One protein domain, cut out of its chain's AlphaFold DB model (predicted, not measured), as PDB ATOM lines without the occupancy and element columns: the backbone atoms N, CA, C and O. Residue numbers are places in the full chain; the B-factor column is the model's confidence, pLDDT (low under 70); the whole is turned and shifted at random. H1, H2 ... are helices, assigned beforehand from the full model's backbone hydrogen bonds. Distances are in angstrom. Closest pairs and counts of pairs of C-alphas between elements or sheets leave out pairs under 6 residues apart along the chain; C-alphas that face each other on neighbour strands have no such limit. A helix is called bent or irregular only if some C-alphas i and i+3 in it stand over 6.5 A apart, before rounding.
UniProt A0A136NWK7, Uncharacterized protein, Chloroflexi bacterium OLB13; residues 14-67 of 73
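Overview. This is residues 14 to 67 of the 73 residues of an uncharacterized protein of Chloroflexi bacterium OLB13 (UniProt A0A136NWK7). This is a helical hairpin: two long helices, H1 and H2, lie side by side and run opposite ways, with a loop at one end that folds the chain back. The helices are close together near the first and last printed residues and spread toward the loop, where residues 36 to 42, of which 36 to 38 belong to H1, stick out. The printed part has 54 residues with two named helices, H1 then H2, and no named strand; its class is all helix. The whole is a loose rod with a radius of gyration of the C-alphas of 12.6 A, and it spans 42 by 18 by 9 A.

Along the chain. Find C-alpha 14 at (160.939, 224.698, 202.352), where H1, residues 14 to 38, begins. From there it runs 35.7 A to C-alpha 38 at (144.754, 221.704, 170.642). After the link, look for H2, residues 46 to 67, which runs 33.4 A to C-alpha 67 at (162.953, 218.767, 204.434). H2 is irregular, but only just: C-alphas 64 and 67 are 6.53 A apart.

Arrangement. Look first at Gly 17 and Gly 62, whose C-alphas, 3.7 A apart, are the closest of H1 and H2. The two helices touch, with 45 pairs of C-alphas within 8 A. They form a helical hairpin and run opposite ways at a shallow tilt of 25 degrees. Their centres are 9.2 A apart. In H1 every O i to N i+4 pair is within hydrogen-bond range; in H2, 17 of 18 are.

Size, cuts and confidence. The C-alphas of Asp 41 and Pro 67 are the two farthest apart, at 41.8 A, while those of Arg 14 and Pro 67 are 6.6 A apart. The link from H1 to H2 is short, with 7 residues. The printed part has no cut. Read the B-factor column for the model's confidence: the mean pLDDT of the printed part is 93.8, and no printed residue is under 70.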
ATOM      1  N   ARG A  14     162.286 225.263 202.404       88.00
ATOM      2  CA  ARG A  14     160.939 224.698 202.352       88.00
ATOM      3  C   ARG A  14     159.982 225.444 201.417       88.00
ATOM      4  O   ARG A  14     159.337 224.795 200.606       88.00
ATOM      5  N   LEU A  15     159.878 226.770 201.511       89.75
ATOM      6  CA  LEU A  15     159.001 227.556 200.636       89.75
ATOM      7  C   LEU A  15     159.483 227.519 199.182       89.75
ATOM      8  O   LEU A  15     158.671 227.323 198.285       89.75
ATOM      9  N   LEU A  16     160.795 227.623 198.954       91.75
ATOM     10  CA  LEU A  16     161.370 227.432 197.619       91.75
ATOM     11  C   LEU A  16     161.055 226.030 197.074       91.75
ATOM     12  O   LEU A  16     160.639 225.895 195.928       91.75
ATOM     13  N   GLY A  17     161.189 225.001 197.913       93.94
ATOM     14  CA  GLY A  17     160.867 223.623 197.560       93.94
ATOM     15  C   GLY A  17     159.406 223.438 197.158       93.94
ATOM     16  O   GLY A  17     159.124 222.873 196.105       93.94
ATOM     17  N   LEU A  18     158.476 223.991 197.943       94.50
ATOM     18  CA  LEU A  18     157.045 223.978 197.628       94.50
ATOM     19  C   LEU A  18     156.736 224.697 196.310       94.50
ATOM     20  O   LEU A  18     155.958 224.181 195.512       94.50
ATOM     21  N   MET A  19     157.364 225.849 196.055       95.25
ATOM     22  CA  MET A  19     157.181 226.588 194.801       95.25
ATOM     23  C   MET A  19     157.678 225.789 193.594       95.25
ATOM     24  O   MET A  19     156.984 225.715 192.585       95.25
ATOM     25  N   LEU A  20     158.844 225.147 193.698       96.19
ATOM     26  CA  LEU A  20     159.388 224.312 192.627       96.19
ATOM     27  C   LEU A  20     158.500 223.099 192.328       96.19
ATOM     28  O   LEU A  20     158.255 222.796 191.161       96.19
ATOM     29  N   VAL A  21     157.971 222.438 193.363       97.62
ATOM     30  CA  VAL A  21     157.005 221.339 193.196       97.62
ATOM     31  C   VAL A  21     155.726 221.841 192.533       97.62
ATOM     32  O   VAL A  21     155.270 221.238 191.564       97.62
ATOM     33  N   ALA A  22     155.168 222.956 193.006       97.94
ATOM     34  CA  ALA A  22     153.947 223.526 192.449       97.94
ATOM     35  C   ALA A  22     154.123 223.904 190.973       97.94
ATOM     36  O   ALA A  22     153.311 223.503 190.144       97.94
ATOM     37  N   VAL A  23     155.203 224.608 190.621       98.00
ATOM     38  CA  VAL A  23     155.509 224.975 189.231       98.00
ATOM     39  C   VAL A  23     155.737 223.736 188.370       98.00
ATOM     40  O   VAL A  23     155.222 223.675 187.259       98.00
ATOM     41  N   GLY A  24     156.457 222.728 188.868       97.94
ATOM     42  CA  GLY A  24     156.703 221.503 188.113       97.94
ATOM     43  C   GLY A  24     155.428 220.705 187.826       97.94
ATOM     44  O   GLY A  24     155.241 220.240 186.700       97.94
ATOM     45  N   LEU A  25     154.522 220.592 188.804       98.12
ATOM     46  CA  LEU A  25     153.239 219.902 188.648       98.12
ATOM     47  C   LEU A  25     152.265 220.692 187.768       98.12
ATOM     48  O   LEU A  25     151.742 220.151 186.795       98.12
ATOM     49  N   LEU A  26     152.049 221.973 188.078       98.38
ATOM     50  CA  LEU A  26     151.134 222.830 187.322       98.38
ATOM     51  C   LEU A  26     151.633 223.058 185.895       98.38
ATOM     52  O   LEU A  26     150.837 223.030 184.965       98.38
ATOM     53  N   GLY A  27     152.942 223.228 185.704       97.56
ATOM     54  CA  GLY A  27     153.550 223.389 184.388       97.56
ATOM     55  C   GLY A  27     153.376 222.148 183.514       97.56
ATOM     56  O   GLY A  27     152.942 222.266 182.371       97.56
ATOM     57  N   ASN A  28     153.643 220.947 184.046       97.56
ATOM     58  CA  ASN A  28     153.394 219.706 183.306       97.56
ATOM     59  C   ASN A  28     151.901 219.519 183.005       97.56
ATOM     60  O   ASN A  28     151.543 219.196 181.873       97.56
ATOM     61  N   GLY A  29     151.034 219.776 183.988       97.31
ATOM     62  CA  GLY A  29     149.584 219.729 183.807       97.31
ATOM     63  C   GLY A  29     149.103 220.684 182.713       97.31
ATOM     64  O   GLY A  29     148.314 220.286 181.863       97.31
ATOM     65  N   ALA A  30     149.631 221.910 182.673       96.62
ATOM     66  CA  ALA A  30     149.309 222.898 181.649       96.62
ATOM     67  C   ALA A  30     149.775 222.469 180.250       96.62
ATOM     68  O   ALA A  30     149.027 222.635 179.292       96.62
ATOM     69  N   LEU A  31     150.972 221.883 180.119       95.00
ATOM     70  CA  LEU A  31     151.468 221.377 178.833       95.00
ATOM     71  C   LEU A  31     150.613 220.219 178.302       95.00
ATOM     72  O   LEU A  31     150.299 220.185 177.115       95.00
ATOM     73  N   ILE A  32     150.199 219.298 179.173       94.50
ATOM     74  CA  ILE A  32     149.292 218.203 178.802       94.50
ATOM     75  C   ILE A  32     147.910 218.756 178.433       94.50
ATOM     76  O   ILE A  32     147.354 218.389 177.402       94.50
ATOM     77  N   ALA A  33     147.367 219.674 179.237       94.56
ATOM     78  CA  ALA A  33     146.078 220.302 178.958       94.56
ATOM     79  C   ALA A  33     146.088 221.056 177.621       94.56
ATOM     80  O   ALA A  33     145.125 220.977 176.864       94.56
ATOM     81  N   PHE A  34     147.186 221.745 177.305       93.00
ATOM     82  CA  PHE A  34     147.355 222.431 176.029       93.00
ATOM     83  C   PHE A  34     147.311 221.461 174.843       93.00
ATOM     84  O   PHE A  34     146.651 221.752 173.848       93.00
ATOM     85  N   ASP A  35     147.959 220.300 174.963       91.12
ATOM     86  CA  ASP A  35     147.947 219.257 173.930       91.12
ATOM     87  C   ASP A  35     146.530 218.699 173.694       91.12
ATOM     88  O   ASP A  35     146.088 218.577 172.550       91.12
ATOM     89  N   ILE A  36     145.778 218.466 174.780       92.12
ATOM     90  CA  ILE A  36     144.377 218.014 174.738       92.12
ATOM     91  C   ILE A  36     143.478 219.056 174.062       92.12
ATOM     92  O   ILE A  36     142.699 218.714 173.175       92.12
ATOM     93  N   ILE A  37     143.585 220.329 174.461       93.81
ATOM     94  CA  ILE A  37     142.766 221.422 173.911       93.81
ATOM     95  C   ILE A  37     143.060 221.628 172.425       93.81
ATOM     96  O   ILE A  37     142.148 221.888 171.645       93.81
ATOM     97  N   ARG A  38     144.330 221.513 172.028       89.75
ATOM     98  CA  ARG A  38     144.754 221.704 170.642       89.75
ATOM     99  C   ARG A  38     144.405 220.518 169.737       89.75
ATOM    100  O   ARG A  38     144.484 220.685 168.526       89.75
ATOM    101  N   GLN A  39     144.035 219.362 170.302       84.88
ATOM    102  CA  GLN A  39     143.848 218.109 169.560       84.88
ATOM    103  C   GLN A  39     145.054 217.827 168.654       84.88
ATOM    104  O   GLN A  39     144.941 217.707 167.440       84.88
ATOM    105  N   SER A  40     146.246 217.823 169.250       77.25
ATOM    106  CA  SER A  40     147.492 217.660 168.504       77.25
ATOM    107  C   SER A  40     147.559 216.308 167.784       77.25
ATOM    108  O   SER A  40     147.691 215.267 168.426       77.25
ATOM    109  N   ASP A  41     147.575 216.326 166.449       79.25
ATOM    110  CA  ASP A  41     147.777 215.120 165.627       79.25
ATOM    111  C   ASP A  41     149.198 214.537 165.753       79.25
ATOM    112  O   ASP A  41     149.434 213.366 165.466       79.25
ATOM    113  N   GLN A  42     150.168 215.359 166.171       81.00
ATOM    114  CA  GLN A  42     151.581 214.976 166.299       81.00
ATOM    115  C   GLN A  42     151.988 214.652 167.751       81.00
ATOM    116  O   GLN A  42     153.120 214.221 167.991       81.00
ATOM    117  N   GLY A  43     151.080 214.843 168.715       84.00
ATOM    118  CA  GLY A  43     151.321 214.679 170.150       84.00
ATOM    119  C   GLY A  43     152.385 215.629 170.717       84.00
ATOM    120  O   GLY A  43     152.638 216.715 170.192       84.00
ATOM    121  N   ILE A  44     153.041 215.197 171.800       89.62
ATOM    122  CA  ILE A  44     154.040 215.988 172.535       89.62
ATOM    123  C   ILE A  44     155.345 216.111 171.729       89.62
ATOM    124  O   ILE A  44     156.160 215.177 171.679       89.62
ATOM    125  N   GLY A  45     155.568 217.298 171.159       92.44
ATOM    126  CA  GLY A  45     156.753 217.626 170.363       92.44
ATOM    127  C   GLY A  45     158.066 217.717 171.166       92.44
ATOM    128  O   GLY A  45     158.047 217.808 172.398       92.44
ATOM    129  N   PRO A  46     159.238 217.743 170.494       94.38
ATOM    130  CA  PRO A  46     160.549 217.695 171.152       94.38
ATOM    131  C   PRO A  46     160.779 218.810 172.181       94.38
ATOM    132  O   PRO A  46     161.256 218.543 173.282       94.38
ATOM    133  N   ALA A  47     160.382 220.045 171.864       94.25
ATOM    134  CA  ALA A  47     160.518 221.178 172.780       94.25
ATOM    135  C   ALA A  47     159.654 221.013 174.042       94.25
ATOM    136  O   ALA A  47     160.119 221.270 175.152       94.25
ATOM    137  N   GLN A  48     158.422 220.516 173.887       95.19
ATOM    138  CA  GLN A  48     157.527 220.249 175.011       95.19
ATOM    139  C   GLN A  48     158.085 219.140 175.906       95.19
ATOM    140  O   GLN A  48     158.080 219.298 177.121       95.19
ATOM    141  N   ARG A  49     158.655 218.070 175.331       95.94
ATOM    142  CA  ARG A  49     159.318 217.005 176.108       95.94
ATOM    143  C   ARG A  49     160.458 217.545 176.962       95.94
ATOM    144  O   ARG A  49     160.528 217.225 178.144       95.94
ATOM    145  N   VAL A  50     161.320 218.386 176.391       98.00
ATOM    146  CA  VAL A  50     162.415 219.021 177.143       98.00
ATOM    147  C   VAL A  50     161.860 219.897 178.267       98.00
ATOM    148  O   VAL A  50     162.335 219.805 179.397       98.00
ATOM    149  N   GLY A  51     160.816 220.684 177.992       97.50
ATOM    150  CA  GLY A  51     160.131 221.487 179.006       97.50
ATOM    151  C   GLY A  51     159.553 220.643 180.144       97.50
ATOM    152  O   GLY A  51     159.777 220.949 181.312       97.50
ATOM    153  N   MET A  52     158.876 219.539 179.823       97.62
ATOM    154  CA  MET A  52     158.312 218.606 180.803       97.62
ATOM    155  C   MET A  52     159.394 217.965 181.676       97.62
ATOM    156  O   MET A  52     159.241 217.902 182.896       97.62
ATOM    157  N   ILE A  53     160.516 217.553 181.074       98.19
ATOM    158  CA  ILE A  53     161.675 217.022 181.803       98.19
ATOM    159  C   ILE A  53     162.247 218.088 182.739       98.19
ATOM    160  O   ILE A  53     162.459 217.805 183.915       98.19
ATOM    161  N   ALA A  54     162.455 219.316 182.260       98.25
ATOM    162  CA  ALA A  54     162.980 220.408 183.079       98.25
ATOM    163  C   ALA A  54     162.059 220.723 184.270       98.25
ATOM    164  O   ALA A  54     162.529 220.866 185.400       98.25
ATOM    165  N   LEU A  55     160.745 220.761 184.040       98.38
ATOM    166  CA  LEU A  55     159.733 220.938 185.084       98.38
ATOM    167  C   LEU A  55     159.722 219.769 186.081       98.38
ATOM    168  O   LEU A  55     159.603 219.992 187.285       98.38
ATOM    169  N   GLY A  56     159.890 218.535 185.600       98.06
ATOM    170  CA  GLY A  56     159.995 217.337 186.435       98.06
ATOM    171  C   GLY A  56     161.243 217.347 187.318       98.06
ATOM    172  O   GLY A  56     161.149 217.131 188.525       98.06
ATOM    173  N   VAL A  57     162.405 217.682 186.750       98.31
ATOM    174  CA  VAL A  57     163.658 217.867 187.501       98.31
ATOM    175  C   VAL A  57     163.495 218.971 188.543       98.31
ATOM    176  O   VAL A  57     163.865 218.777 189.699       98.31
ATOM    177  N   GLY A  58     162.880 220.095 188.170       97.94
ATOM    178  CA  GLY A  58     162.554 221.180 189.092       97.94
ATOM    179  C   GLY A  58     161.705 220.706 190.272       97.94
ATOM    180  O   GLY A  58     162.050 220.993 191.417       97.94
ATOM    181  N   ALA A  59     160.655 219.918 190.026       97.94
ATOM    182  CA  ALA A  59     159.827 219.352 191.089       97.94
ATOM    183  C   ALA A  59     160.615 218.410 192.008       97.94
ATOM    184  O   ALA A  59     160.492 218.514 193.227       97.94
ATOM    185  N   VAL A  60     161.457 217.532 191.454       97.81
ATOM    186  CA  VAL A  60     162.307 216.628 192.251       97.81
ATOM    187  C   VAL A  60     163.270 217.424 193.130       97.81
ATOM    188  O   VAL A  60     163.357 217.159 194.327       97.81
ATOM    189  N   LEU A  61     163.934 218.443 192.584       96.38
ATOM    190  CA  LEU A  61     164.765 219.358 193.371       96.38
ATOM    191  C   LEU A  61     163.939 220.085 194.439       96.38
ATOM    192  O   LEU A  61     164.384 220.251 195.568       96.38
ATOM    193  N   GLY A  62     162.707 220.475 194.121       94.44
ATOM    194  CA  GLY A  62     161.792 221.053 195.094       94.44
ATOM    195  C   GLY A  62     161.514 220.113 196.268       94.44
ATOM    196  O   GLY A  62     161.628 220.525 197.424       94.44
ATOM    197  N   LEU A  63     161.239 218.836 195.986       95.88
ATOM    198  CA  LEU A  63     161.018 217.803 197.002       95.88
ATOM    199  C   LEU A  63     162.232 217.625 197.921       95.88
ATOM    200  O   LEU A  63     162.048 217.468 199.128       95.88
ATOM    201  N   THR A  64     163.462 217.709 197.399       94.44
ATOM    202  CA  THR A  64     164.671 217.609 198.238       94.44
ATOM    203  C   THR A  64     164.884 218.838 199.127       94.44
ATOM    204  O   THR A  64     165.483 218.723 200.196       94.44
ATOM    205  N   LEU A  65     164.351 220.007 198.753       90.50
ATOM    206  CA  LEU A  65     164.461 221.245 199.534       90.50
ATOM    207  C   LEU A  65     163.425 221.368 200.664       90.50
ATOM    208  O   LEU A  65     163.700 222.029 201.670       90.50
ATOM    209  N   ILE A  66     162.258 220.727 200.541       89.44
ATOM    210  CA  ILE A  66     161.198 220.724 201.566       89.44
ATOM    211  C   ILE A  66     161.705 220.310 202.968       89.44
ATOM    212  O   ILE A  66     161.431 221.048 203.931       89.44
ATOM    213  N   PRO A  67     162.450 219.193 203.129       87.12
ATOM    214  CA  PRO A  67     162.953 218.767 204.434       87.12
ATOM    215  C   PRO A  67     164.100 219.642 204.958       87.12
ATOM    216  O   PRO A  67     164.261 219.757 206.170       87.12
TER     217      PRO A  67